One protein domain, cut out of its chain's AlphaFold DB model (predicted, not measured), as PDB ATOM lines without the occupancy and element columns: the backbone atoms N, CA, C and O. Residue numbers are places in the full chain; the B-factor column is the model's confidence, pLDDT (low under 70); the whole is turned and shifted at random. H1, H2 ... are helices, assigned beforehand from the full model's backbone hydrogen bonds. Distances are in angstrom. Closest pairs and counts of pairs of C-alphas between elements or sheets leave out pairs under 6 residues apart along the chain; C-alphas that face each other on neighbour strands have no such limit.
ATOM      1  N   TRP A  59      39.800 -34.691  45.765       55.66
ATOM      2  CA  TRP A  59      40.039 -36.072  45.322       55.66
ATOM      3  C   TRP A  59      38.813 -36.986  45.533       55.66
ATOM      4  O   TRP A  59      38.624 -37.963  44.814       55.66
ATOM      5  N   ALA A  60      37.934 -36.619  46.471       58.50
ATOM      6  CA  ALA A  60      36.672 -37.300  46.761       58.50
ATOM      7  C   ALA A  60      35.593 -37.149  45.662       58.50
ATOM      8  O   ALA A  60      34.693 -37.982  45.577       58.50
ATOM      9  N   ASP A  61      35.682 -36.144  44.780       58.19
ATOM     10  CA  ASP A  61      34.724 -35.984  43.671       58.19
ATOM     11  C   ASP A  61      34.936 -37.032  42.563       58.19
ATOM     12  O   ASP A  61      34.003 -37.393  41.838       58.19
ATOM     13  N   LEU A  62      36.157 -37.575  42.460       55.12
ATOM     14  CA  LEU A  62      36.485 -38.664  41.540       55.12
ATOM     15  C   LEU A  62      35.874 -39.997  41.974       55.12
ATOM     16  O   LEU A  62      35.386 -40.751  41.133       55.12
ATOM     17  N   SER A  63      35.866 -40.291  43.277       55.47
ATOM     18  CA  SER A  63      35.342 -41.559  43.794       55.47
ATOM     19  C   SER A  63      33.812 -41.608  43.798       55.47
ATOM     20  O   SER A  63      33.239 -42.674  43.581       55.47
ATOM     21  N   SER A  64      33.139 -40.462  43.964       54.19
ATOM     22  CA  SER A  64      31.669 -40.389  44.011       54.19
ATOM     23  C   SER A  64      30.987 -40.687  42.661       54.19
ATOM     24  O   SER A  64      29.845 -41.153  42.630       54.19
ATOM     25  N   THR A  65      31.689 -40.472  41.540       56.47
ATOM     26  CA  THR A  65      31.148 -40.687  40.182       56.47
ATOM     27  C   THR A  65      31.626 -41.999  39.547       56.47
ATOM     28  O   THR A  65      30.923 -42.560  38.705       56.47
ATOM     29  N   ALA A  66      32.778 -42.529  39.977       55.28
ATOM     30  CA  ALA A  66      33.406 -43.720  39.397       55.28
ATOM     31  C   ALA A  66      32.559 -45.007  39.486       55.28
ATOM     32  O   ALA A  66      32.744 -45.902  38.668       55.28
ATOM     33  N   PHE A  67      31.612 -45.094  40.428       56.44
ATOM     34  CA  PHE A  67      30.792 -46.295  40.657       56.44
ATOM     35  C   PHE A  67      29.295 -46.136  40.342       56.44
ATOM     36  O   PHE A  67      28.528 -47.078  40.523       56.44
ATOM     37  N   GLN A  68      28.852 -44.988  39.817       58.06
ATOM     38  CA  GLN A  68      27.446 -44.777  39.432       58.06
ATOM     39  C   GLN A  68      27.154 -45.249  37.999       58.06
ATOM     40  O   GLN A  68      26.572 -44.521  37.188       58.06
ATOM     41  N   LEU A  69      27.580 -46.466  37.657       56.12
ATOM     42  CA  LEU A  69      27.338 -47.037  36.335       56.12
ATOM     43  C   LEU A  69      25.905 -47.578  36.253       56.12
ATOM     44  O   LEU A  69      25.652 -48.771  36.404       56.12
ATOM     45  N   ASN A  70      24.942 -46.685  36.032       60.84
ATOM     46  CA  ASN A  70      23.543 -47.068  35.880       60.84
ATOM     47  C   ASN A  70      23.262 -47.534  34.439       60.84
ATOM     48  O   ASN A  70      22.639 -46.828  33.645       60.84
ATOM     49  N   ILE A  71      23.753 -48.732  34.104       62.12
ATOM     50  CA  ILE A  71      23.475 -49.421  32.832       62.12
ATOM     51  C   ILE A  71      21.956 -49.569  32.578       62.12
ATOM     52  O   ILE A  71      21.521 -49.299  31.457       62.12
ATOM     53  N   PRO A  72      21.116 -49.891  33.587       59.47
ATOM     54  CA  PRO A  72      19.662 -49.961  33.413       59.47
ATOM     55  C   PRO A  72      19.002 -48.628  33.038       59.47
ATOM     56  O   PRO A  72      18.072 -48.619  32.234       59.47
ATOM     57  N   ALA A  73      19.471 -47.502  33.587       61.34
ATOM     58  CA  ALA A  73      18.962 -46.176  33.233       61.34
ATOM     59  C   ALA A  73      19.457 -45.700  31.861       61.34
ATOM     60  O   ALA A  73      18.711 -45.033  31.151       61.34
ATOM     61  N   ALA A  74      20.682 -46.066  31.469       56.81
ATOM     62  CA  ALA A  74      21.216 -45.766  30.139       56.81
ATOM     63  C   ALA A  74      20.479 -46.537  29.029       56.81
ATOM     64  O   ALA A  74      20.239 -45.988  27.961       56.81
ATOM     65  N   LEU A  75      20.079 -47.786  29.296       58.78
ATOM     66  CA  LEU A  75      19.311 -48.617  28.360       58.78
ATOM     67  C   LEU A  75      17.789 -48.435  28.475       58.78
ATOM     68  O   LEU A  75      17.060 -48.991  27.661       58.78
ATOM     69  N   ASN A  76      17.329 -47.684  29.484       54.09
ATOM     70  CA  ASN A  76      15.943 -47.315  29.790       54.09
ATOM     71  C   ASN A  76      14.883 -48.284  29.226       54.09
ATOM     72  O   ASN A  76      14.037 -47.923  28.406       54.09
ATOM     73  N   LEU A  77      14.926 -49.534  29.705       54.75
ATOM     74  CA  LEU A  77      14.071 -50.658  29.281       54.75
ATOM     75  C   LEU A  77      12.557 -50.423  29.493       54.75
ATOM     76  O   LEU A  77      11.754 -51.284  29.147       54.75
ATOM     77  N   LYS A  78      12.152 -49.281  30.066       53.06
ATOM     78  CA  LYS A  78      10.753 -48.926  30.362       53.06
ATOM     79  C   LYS A  78      10.192 -47.748  29.557       53.06
ATOM     80  O   LYS A  78       9.012 -47.453  29.714       53.06
ATOM     81  N   GLY A  79      10.960 -47.096  28.682       54.09
ATOM     82  CA  GLY A  79      10.423 -45.973  27.909       54.09
ATOM     83  C   GLY A  79      11.236 -45.629  26.671       54.09
ATOM     84  O   GLY A  79      12.151 -44.828  26.778       54.09
ATOM     85  N   GLY A  80      10.878 -46.222  25.523       54.59
ATOM     86  CA  GLY A  80      11.030 -45.733  24.134       54.59
ATOM     87  C   GLY A  80      12.400 -45.306  23.570       54.59
ATOM     88  O   GLY A  80      12.567 -45.313  22.357       54.59
ATOM     89  N   ILE A  81      13.382 -44.949  24.397       58.41
ATOM     90  CA  ILE A  81      14.629 -44.268  24.005       58.41
ATOM     91  C   ILE A  81      15.730 -45.276  23.622       58.41
ATOM     92  O   ILE A  81      16.698 -44.926  22.948       58.41
ATOM     93  N   GLY A  82      15.576 -46.551  24.001       63.25
ATOM     94  CA  GLY A  82      16.574 -47.592  23.744       63.25
ATOM     95  C   GLY A  82      16.843 -47.848  22.257       63.25
ATOM     96  O   GLY A  82      17.983 -48.095  21.885       63.25
ATOM     97  N   VAL A  83      15.829 -47.727  21.390       68.50
ATOM     98  CA  VAL A  83      15.988 -47.994  19.946       68.50
ATOM     99  C   VAL A  83      16.827 -46.907  19.266       68.50
ATOM    100  O   VAL A  83      17.738 -47.229  18.508       68.50
ATOM    101  N   SER A  84      16.602 -45.632  19.599       73.56
ATOM    102  CA  SER A  84      17.387 -44.516  19.049       73.56
ATOM    103  C   SER A  84      18.850 -44.553  19.497       73.56
ATOM    104  O   SER A  84      19.741 -44.204  18.729       73.56
ATOM    105  N   LEU A  85      19.124 -45.010  20.724       78.44
ATOM    106  CA  LEU A  85      20.500 -45.196  21.192       78.44
ATOM    107  C   LEU A  85      21.229 -46.297  20.417       78.44
ATOM    108  O   LEU A  85      22.396 -46.119  20.078       78.44
ATOM    109  N   VAL A  86      20.551 -47.408  20.117       81.75
ATOM    110  CA  VAL A  86      21.132 -48.505  19.328       81.75
ATOM    111  C   VAL A  86      21.479 -48.033  17.917       81.75
ATOM    112  O   VAL A  86      22.573 -48.326  17.447       81.75
ATOM    113  N   GLU A  87      20.599 -47.265  17.271       85.69
ATOM    114  CA  GLU A  87      20.861 -46.683  15.947       85.69
ATOM    115  C   GLU A  87      22.103 -45.780  15.959       85.69
ATOM    116  O   GLU A  87      23.009 -45.962  15.147       85.69
ATOM    117  N   ILE A  88      22.191 -44.858  16.923       87.56
ATOM    118  CA  ILE A  88      23.332 -43.944  17.065       87.56
ATOM    119  C   ILE A  88      24.635 -44.721  17.303       87.56
ATOM    120  O   ILE A  88      25.641 -44.452  16.648       87.56
ATOM    121  N   VAL A  89      24.621 -45.697  18.217       86.56
ATOM    122  CA  VAL A  89      25.791 -46.541  18.505       86.56
ATOM    123  C   VAL A  89      26.202 -47.338  17.272       86.56
ATOM    124  O   VAL A  89      27.392 -47.448  17.000       86.56
ATOM    125  N   PHE A  90      25.246 -47.859  16.504       88.44
ATOM    126  CA  PHE A  90      25.536 -48.591  15.276       88.44
ATOM    127  C   PHE A  90      26.202 -47.685  14.233       88.44
ATOM    128  O   PHE A  90      27.238 -48.053  13.689       88.44
ATOM    129  N   VAL A  91      25.683 -46.474  14.005       92.00
ATOM    130  CA  VAL A  91      26.297 -45.507  13.075       92.00
ATOM    131  C   VAL A  91      27.716 -45.138  13.513       92.00
ATOM    132  O   VAL A  91      28.635 -45.218  12.697       92.00
ATOM    133  N   PHE A  92      27.921 -44.788  14.788       89.31
ATOM    134  CA  PHE A  92      29.255 -44.455  15.296       89.31
ATOM    135  C   PHE A  92      30.216 -45.639  15.219       89.31
ATOM    136  O   PHE A  92      31.339 -45.460  14.770       89.31
ATOM    137  N   LEU A  93      29.764 -46.856  15.529       89.50
ATOM    138  CA  LEU A  93      30.584 -48.060  15.401       89.50
ATOM    139  C   LEU A  93      31.106 -48.251  13.971       89.50
ATOM    140  O   LEU A  93      32.272 -48.588  13.794       89.50
ATOM    141  N   PHE A  94      30.272 -48.044  12.947       90.38
ATOM    142  CA  PHE A  94      30.718 -48.171  11.555       90.38
ATOM    143  C   PHE A  94      31.652 -47.039  11.129       90.38
ATOM    144  O   PHE A  94      32.631 -47.305  10.432       90.38
ATOM    145  N   VAL A  95      31.372 -45.801  11.546       92.00
ATOM    146  CA  VAL A  95      32.258 -44.657  11.285       92.00
ATOM    147  C   VAL A  95      33.629 -44.894  11.920       92.00
ATOM    148  O   VAL A  95      34.638 -44.796  11.225       92.00
ATOM    149  N   ASP A  96      33.659 -45.303  13.189       89.62
ATOM    150  CA  ASP A  96      34.885 -45.560  13.949       89.62
ATOM    151  C   ASP A  96      35.646 -46.771  13.388       89.62
ATOM    152  O   ASP A  96      36.865 -46.717  13.208       89.62
ATOM    153  N   LEU A  97      34.943 -47.856  13.032       89.31
ATOM    154  CA  LEU A  97      35.563 -49.039  12.430       89.31
ATOM    155  C   LEU A  97      36.235 -48.694  11.097       89.31
ATOM    156  O   LEU A  97      37.370 -49.112  10.861       89.31
ATOM    157  N   PHE A  98      35.557 -47.949  10.220       91.50
ATOM    158  CA  PHE A  98      36.127 -47.583   8.925       91.50
ATOM    159  C   PHE A  98      37.251 -46.554   9.041       91.50
ATOM    160  O   PHE A  98      38.220 -46.663   8.286       91.50
ATOM    161  N   ASP A  99      37.180 -45.618   9.985       90.75
ATOM    162  CA  ASP A  99      38.270 -44.672  10.237       90.75
ATOM    163  C   ASP A  99      39.524 -45.387  10.767       90.75
ATOM    164  O   ASP A  99      40.631 -45.196  10.246       90.75
ATOM    165  N   ASN A 100      39.352 -46.318  11.714       88.69
ATOM    166  CA  ASN A 100      40.458 -47.100  12.260       88.69
ATOM    167  C   ASN A 100      41.051 -48.081  11.245       88.69
ATOM    168  O   ASN A 100      42.275 -48.158  11.115       88.69
ATOM    169  N   VAL A 101      40.225 -48.807  10.485       89.25
ATOM    170  CA  VAL A 101      40.710 -49.700   9.418       89.25
ATOM    171  C   VAL A 101      41.384 -48.898   8.302       89.25
ATOM    172  O   VAL A 101      42.452 -49.291   7.827       89.25
ATOM    173  N   GLY A 102      40.806 -47.761   7.906       89.50
ATOM    174  CA  GLY A 102      41.353 -46.881   6.876       89.50
ATOM    175  C   GLY A 102      42.710 -46.299   7.269       89.50
ATOM    176  O   GLY A 102      43.675 -46.401   6.504       89.50
ATOM    177  N   THR A 103      42.817 -45.765   8.486       89.62
ATOM    178  CA  THR A 103      44.073 -45.227   9.024       89.62
ATOM    179  C   THR A 103      45.114 -46.326   9.205       89.62
ATOM    180  O   THR A 103      46.263 -46.157   8.786       89.62
ATOM    181  N   LEU A 104      44.726 -47.482   9.751       87.44
ATOM    182  CA  LEU A 104      45.624 -48.623   9.909       87.44
ATOM    183  C   LEU A 104      46.183 -49.071   8.560       87.44
ATOM    184  O   LEU A 104      47.393 -49.235   8.434       87.44
ATOM    185  N   MET A 105      45.333 -49.218   7.545       87.69
ATOM    186  CA  MET A 105      45.749 -49.633   6.206       87.69
ATOM    187  C   MET A 105      46.644 -48.587   5.524       87.69
ATOM    188  O   MET A 105      47.620 -48.940   4.859       87.69
ATOM    189  N   ALA A 106      46.374 -47.295   5.722       87.56
ATOM    190  CA  ALA A 106      47.235 -46.224   5.226       87.56
ATOM    191  C   ALA A 106      48.626 -46.248   5.888       87.56
ATOM    192  O   ALA A 106      49.644 -46.083   5.207       87.56
ATOM    193  N   VAL A 107      48.682 -46.477   7.203       87.50
ATOM    194  CA  VAL A 107      49.935 -46.560   7.965       87.50
ATOM    195  C   VAL A 107      50.704 -47.834   7.627       87.50
ATOM    196  O   VAL A 107      51.903 -47.749   7.374       87.50
ATOM    197  N   THR A 108      50.054 -48.996   7.554       85.81
ATOM    198  CA  THR A 108      50.721 -50.272   7.236       85.81
ATOM    199  C   THR A 108      51.263 -50.283   5.814       85.81
ATOM    200  O   THR A 108      52.378 -50.758   5.604       85.81
ATOM    201  N   LYS A 109      50.544 -49.679   4.859       84.25
ATOM    202  CA  LYS A 109      51.032 -49.478   3.488       84.25
ATOM    203  C   LYS A 109      52.265 -48.573   3.447       84.25
ATOM    204  O   LYS A 109      53.220 -48.889   2.745       84.25
ATOM    205  N   ARG A 110      52.281 -47.477   4.214       83.19
ATOM    206  CA  ARG A 110      53.469 -46.607   4.341       83.19
ATOM    207  C   ARG A 110      54.623 -47.275   5.093       83.19
ATOM    208  O   ARG A 110      55.774 -46.959   4.821       83.19
ATOM    209  N   ALA A 111      54.319 -48.181   6.020       82.75
ATOM    210  CA  ALA A 111      55.298 -48.909   6.822       82.75
ATOM    211  C   ALA A 111      55.829 -50.186   6.143       82.75
ATOM    212  O   ALA A 111      56.699 -50.842   6.708       82.75
ATOM    213  N   GLY A 112      55.310 -50.564   4.967       79.75
ATOM    214  CA  GLY A 112      55.705 -51.797   4.275       79.75
ATOM    215  C   GLY A 112      55.290 -53.079   5.006       79.75
ATOM    216  O   GLY A 112      55.899 -54.121   4.805       79.75
ATOM    217  N   LEU A 113      54.272 -53.011   5.870       79.50
ATOM    218  CA  LEU A 113      53.788 -54.137   6.686       79.50
ATOM    219  C   LEU A 113      52.650 -54.921   6.014       79.50
ATOM    220  O   LEU A 113      51.989 -55.732   6.662       79.50
ATOM    221  N   VAL A 114      52.381 -54.642   4.740       79.00
ATOM    222  CA  VAL A 114      51.393 -55.361   3.932       79.00
ATOM    223  C   VAL A 114      52.092 -56.572   3.323       79.00
ATOM    224  O   VAL A 114      53.127 -56.420   2.677       79.00
ATOM    225  N   GLN A 115      51.554 -57.766   3.568       76.75
ATOM    226  CA  GLN A 115      52.081 -59.007   2.998       76.75
ATOM    227  C   GLN A 115      51.815 -59.072   1.483       76.75
ATOM    228  O   GLN A 115      51.011 -58.307   0.950       76.75
ATOM    229  N   GLU A 116      52.484 -59.987   0.777       70.94
ATOM    230  CA  GLU A 116      52.343 -60.156  -0.683       70.94
ATOM    231  C   GLU A 116      50.905 -60.493  -1.118       70.94
ATOM    232  O   GLU A 116      50.504 -60.185  -2.237       70.94
ATOM    233  N   ASP A 117      50.106 -61.061  -0.215       71.44
ATOM    234  CA  ASP A 117      48.683 -61.363  -0.398       71.44
ATOM    235  C   ASP A 117      47.756 -60.146  -0.183       71.44
ATOM    236  O   ASP A 117      46.534 -60.264  -0.281       71.44
ATOM    237  N   GLY A 118      48.316 -58.972   0.124       72.62
ATOM    238  CA  GLY A 118      47.566 -57.754   0.423       72.62
ATOM    239  C   GLY A 118      46.981 -57.706   1.838       72.62
ATOM    240  O   GLY A 118      46.273 -56.750   2.165       72.62
ATOM    241  N   THR A 119      47.266 -58.691   2.697       76.94
ATOM    242  CA  THR A 119      46.718 -58.750   4.056       76.94
ATOM    243  C   THR A 119      47.620 -58.057   5.075       76.94
ATOM    244  O   THR A 119      48.853 -58.119   5.035       76.94
ATOM    245  N   VAL A 120      46.988 -57.394   6.046       78.56
ATOM    246  CA  VAL A 120      47.685 -56.820   7.201       78.56
ATOM    247  C   VAL A 120      47.775 -57.886   8.298       78.56
ATOM    248  O   VAL A 120      46.736 -58.330   8.807       78.56
ATOM    249  N   PRO A 121      48.987 -58.292   8.718       76.62
ATOM    250  CA  PRO A 121      49.142 -59.290   9.762       76.62
ATOM    251  C   PRO A 121      48.517 -58.782  11.063       76.62
ATOM    252  O   PRO A 121      48.690 -57.631  11.461       76.62
ATOM    253  N   ARG A 122      47.806 -59.668  11.767       80.88
ATOM    254  CA  ARG A 122      47.220 -59.392  13.093       80.88
ATOM    255  C   ARG A 122      46.185 -58.257  13.123       80.88
ATOM    256  O   ARG A 122      45.919 -57.743  14.208       80.88
ATOM    257  N   MET A 123      45.541 -57.934  12.001       81.94
ATOM    258  CA  MET A 123      44.481 -56.915  11.938       81.94
ATOM    259  C   MET A 123      43.404 -57.107  13.021       81.94
ATOM    260  O   MET A 123      43.083 -56.168  13.739       81.94
ATOM    261  N   ASN A 124      42.948 -58.347  13.243       82.75
ATOM    262  CA  ASN A 124      41.990 -58.659  14.310       82.75
ATOM    263  C   ASN A 124      42.508 -58.281  15.714       82.75
ATOM    264  O   ASN A 124      41.778 -57.724  16.523       82.75
ATOM    265  N   ARG A 125      43.796 -58.512  16.014       85.00
ATOM    266  CA  ARG A 125      44.371 -58.136  17.321       85.00
ATOM    267  C   ARG A 125      44.467 -56.622  17.493       85.00
ATOM    268  O   ARG A 125      44.352 -56.150  18.617       85.00
ATOM    269  N   ILE A 126      44.704 -55.886  16.408       85.19
ATOM    270  CA  ILE A 126      44.783 -54.422  16.431       85.19
ATOM    271  C   ILE A 126      43.393 -53.836  16.694       85.19
ATOM    272  O   ILE A 126      43.251 -53.010  17.588       85.19
ATOM    273  N   LEU A 127      42.365 -54.341  16.004       84.75
ATOM    274  CA  LEU A 127      40.977 -53.923  16.224       84.75
ATOM    275  C   LEU A 127      40.473 -54.292  17.628       84.75
ATOM    276  O   LEU A 127      39.823 -53.485  18.288       84.75
ATOM    277  N   LEU A 128      40.826 -55.478  18.136       86.62
ATOM    278  CA  LEU A 128      40.496 -55.872  19.510       86.62
ATOM    279  C   LEU A 128      41.181 -54.981  20.554       86.62
ATOM    280  O   LEU A 128      40.558 -54.625  21.551       86.62
ATOM    281  N   ALA A 129      42.446 -54.610  20.338       88.69
ATOM    282  CA  ALA A 129      43.161 -53.707  21.238       88.69
ATOM    283  C   ALA A 129      42.508 -52.318  21.285       88.69
ATOM    284  O   ALA A 129      42.350 -51.763  22.371       88.69
ATOM    285  N   ASP A 130      42.088 -51.796  20.133       87.19
ATOM    286  CA  ASP A 130      41.363 -50.531  20.028       87.19
ATOM    287  C   ASP A 130      40.005 -50.584  20.750       87.19
ATOM    288  O   ASP A 130      39.715 -49.736  21.592       87.19
ATOM    289  N   SER A 131      39.237 -51.658  20.549       86.75
ATOM    290  CA  SER A 131      37.943 -51.857  21.222       86.75
ATOM    291  C   SER A 131      38.092 -51.922  22.746       86.75
ATOM    292  O   SER A 131      37.314 -51.324  23.490       86.75
ATOM    293  N   ILE A 132      39.125 -52.615  23.238       87.75
ATOM    294  CA  ILE A 132      39.448 -52.675  24.670       87.75
ATOM    295  C   ILE A 132      39.853 -51.288  25.186       87.75
ATOM    296  O   ILE A 132      39.361 -50.859  26.230       87.75
ATOM    297  N   ALA A 133      40.708 -50.566  24.458       85.31
ATOM    298  CA  ALA A 133      41.116 -49.213  24.822       85.31
ATOM    299  C   ALA A 133      39.915 -48.255  24.890       85.31
ATOM    300  O   ALA A 133      39.820 -47.465  25.829       85.31
ATOM    301  N   MET A 134      38.967 -48.375  23.959       82.81
ATOM    302  CA  MET A 134      37.740 -47.585  23.925       82.81
ATOM    303  C   MET A 134      36.809 -47.915  25.102       82.81
ATOM    304  O   MET A 134      36.286 -46.997  25.734       82.81
ATOM    305  N   LEU A 135      36.666 -49.192  25.481       84.25
ATOM    306  CA  LEU A 135      35.914 -49.601  26.678       84.25
ATOM    307  C   LEU A 135      36.521 -49.015  27.959       84.25
ATOM    308  O   LEU A 135      35.811 -48.410  28.767       84.25
ATOM    309  N   PHE A 136      37.838 -49.137  28.137       82.88
ATOM    310  CA  PHE A 136      38.533 -48.529  29.276       82.88
ATOM    311  C   PHE A 136      38.450 -46.998  29.248       82.88
ATOM    312  O   PHE A 136      38.251 -46.375  30.293       82.88
ATOM    313  N   GLY A 137      38.543 -46.388  28.064       77.75
ATOM    314  CA  GLY A 137      38.391 -44.951  27.856       77.75
ATOM    315  C   GLY A 137      36.998 -44.449  28.229       77.75
ATOM    316  O   GLY A 137      36.881 -43.457  28.946       77.75
ATOM    317  N   ALA A 138      35.943 -45.161  27.832       74.88
ATOM    318  CA  ALA A 138      34.562 -44.840  28.181       74.88
ATOM    319  C   ALA A 138      34.318 -44.938  29.697       74.88
ATOM    320  O   ALA A 138      33.709 -44.040  30.288       74.88
ATOM    321  N   LEU A 139      34.854 -45.977  30.347       72.69
ATOM    322  CA  LEU A 139      34.793 -46.129  31.804       72.69
ATOM    323  C   LEU A 139      35.529 -44.985  32.522       72.69
ATOM    324  O   LEU A 139      34.985 -44.374  33.447       72.69
ATOM    325  N   ALA A 140      36.732 -44.636  32.065       69.56
ATOM    326  CA  ALA A 140      37.525 -43.551  32.640       69.56
ATOM    327  C   ALA A 140      36.893 -42.164  32.409       69.56
ATOM    328  O   ALA A 140      36.853 -41.332  33.321       69.56
ATOM    329  N   ALA A 141      36.352 -41.906  31.215       61.41
ATOM    330  CA  ALA A 141      35.667 -40.658  30.877       61.41
ATOM    331  C   ALA A 141      34.395 -40.465  31.718       61.41
ATOM    332  O   ALA A 141      34.115 -39.360  32.202       61.41
ATOM    333  N   ARG A 142      33.649 -41.548  31.963       59.72
ATOM    334  CA  ARG A 142      32.480 -41.536  32.849       59.72
ATOM    335  C   ARG A 142      32.859 -41.241  34.296       59.72
ATOM    336  O   ARG A 142      32.147 -40.473  34.943       59.72
ATOM    337  N   ALA A 143      33.980 -41.783  34.771       53.50
ATOM    338  CA  ALA A 143      34.501 -41.493  36.106       53.50
ATOM    339  C   ALA A 143      34.900 -40.014  36.274       53.50
ATOM    340  O   ALA A 143      34.790 -39.468  37.369       53.50
ATOM    341  N   ARG A 144      35.321 -39.342  35.192       50.12
ATOM    342  CA  ARG A 144      35.767 -37.938  35.222       50.12
ATOM    343  C   ARG A 144      34.674 -36.908  34.898       50.12
ATOM    344  O   ARG A 144      34.905 -35.718  35.079       50.12
ATOM    345  N   SER A 145      33.487 -37.329  34.461       45.47
ATOM    346  CA  SER A 145      32.399 -36.420  34.068       45.47
ATOM    347  C   SER A 145      31.614 -35.887  35.286       45.47
ATOM    348  O   SER A 145      30.770 -36.612  35.811       45.47
ATOM    349  N   PRO A 146      31.752 -34.606  35.702       47.31
ATOM    350  CA  PRO A 146      31.032 -34.023  36.846       47.31
ATOM    351  C   PRO A 146      29.576 -33.643  36.499       47.31
ATOM    352  O   PRO A 146      28.927 -32.874  37.214       47.31
ATOM    353  N   ALA A 147      29.060 -34.131  35.368       44.81
ATOM    354  CA  ALA A 147      27.784 -33.712  34.793       44.81
ATOM    355  C   ALA A 147      26.586 -34.079  35.684       44.81
ATOM    356  O   ALA A 147      25.646 -33.296  35.806       44.81
ATOM    357  N   THR A 148      26.640 -35.217  36.382       48.84
ATOM    358  CA  THR A 148      25.559 -35.656  37.282       48.84
ATOM    359  C   THR A 148      25.434 -34.773  38.521       48.84
ATOM    360  O   THR A 148      24.326 -34.472  38.955       48.84
ATOM    361  N   SER A 149      26.551 -34.256  39.035       43.91
ATOM    362  CA  SER A 149      26.551 -33.323  40.167       43.91
ATOM    363  C   SER A 149      25.967 -31.945  39.806       43.91
ATOM    364  O   SER A 149      25.327 -31.297  40.639       43.91
TER     365      SER A 149
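AT A GLANCE: This is residues 59 to 149 of the 162 residues of the protein "Xanthine/uracil permease family protein" of mine drainage metagenome (UniProt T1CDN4). Two long helices, H3 and H4, make a flat, open V, with the loop of residues 111 to 122 at its closed end, and the stretch from H1 through the small H2 crosses the mouth between the far ends of its two arms. H1 meets the end of H4, the two long helices come near each other toward the closed end without clearly touching, and the middle of the frame is empty. The printed part has 91 residues with four named helices, in the order H1, H2, H3, H4, and no named strand; its class is all helix. It is only just loose, close to extended, with a radius of gyration of the C-alphas of 18.3 A. The C-alphas span 54 by 37 by 16 A along their three main axes.

IN THESE COORDINATES: Begin at Trp 59, whose C-alpha stands at (40.039, -36.072, 45.322). The next residue opens H1, residues 60 to 66, from C-alpha 60 at (36.672, -37.300, 46.761); it measures 10.3 A from first to last C-alpha. Residues 67 to 70 lead to H2, residues 71 to 74, a single short piece of 5.1 A. Then find C-alpha 82 at (16.574, -47.592, 23.744), where H3 begins; it holds residues 82 to 110, is the longest helix with 29 residues, and runs 41.7 A to C-alpha 110 at (53.469, -46.607, 4.341). As you read on from 82 to 110, x climbs from 16.574 to 53.469. After residues 111 to 122 comes H4, residues 123 to 144, which runs 31.3 A and ends at C-alpha 144 at (35.767, -37.938, 35.222).

HOW THE PARTS SIT: Start again with H1, which touches H4, with 10 pairs of C-alphas within 8 A. Look at Ala 66 and Ala 143 for the closest pair: their C-alphas are 4.1 A apart. H4 touches H1 with residues 140 to 144 alone. The two helices run opposite ways at a steep tilt of 46 degrees. H2 touches no helix: it is apart from H1 and from H4, and only just apart from H3, with a closest C-alpha distance of 8.1 A. H3 is apart from H1. H3 and H4 are close but not clearly touching, with 1 pair of C-alphas within 8 A, those of Asn 100 and Leu 127 at 7.9 A. They run opposite ways at a steep tilt of 51 degrees, and their centres are 13.2 A apart. Residues 87 to 96 of H3 and residues 132 to 138 of H4 stand free. Along the backbone, every O i to N i+4 pair is within hydrogen-bond range in H3 and H4, while in H1 it is 2 of 3, and H2 is too short for such a pair.

THE WHOLE: The outline is flat, and the two C-alphas farthest apart, those of Glu 116 and Ser 149, are 55.3 A from each other. The first and last printed C-alphas, those of Trp 59 and Ser 149, are 14.7 A apart. The printed part has no cut. The link from H1 to H2 is tight with 4 residues, that from H2 to H3 is short with 7, and that from H3 to H4 is long with 12; the C-alphas of this last link, residues 111 to 122, lie 19 to 31 A from the mean of the C-alphas. The mean pLDDT of the printed part is 73.2. Look in the B-factor column at residues 59 to 83 and 140 to 149: these 35 residues are under 70, and the model's confidence there is low.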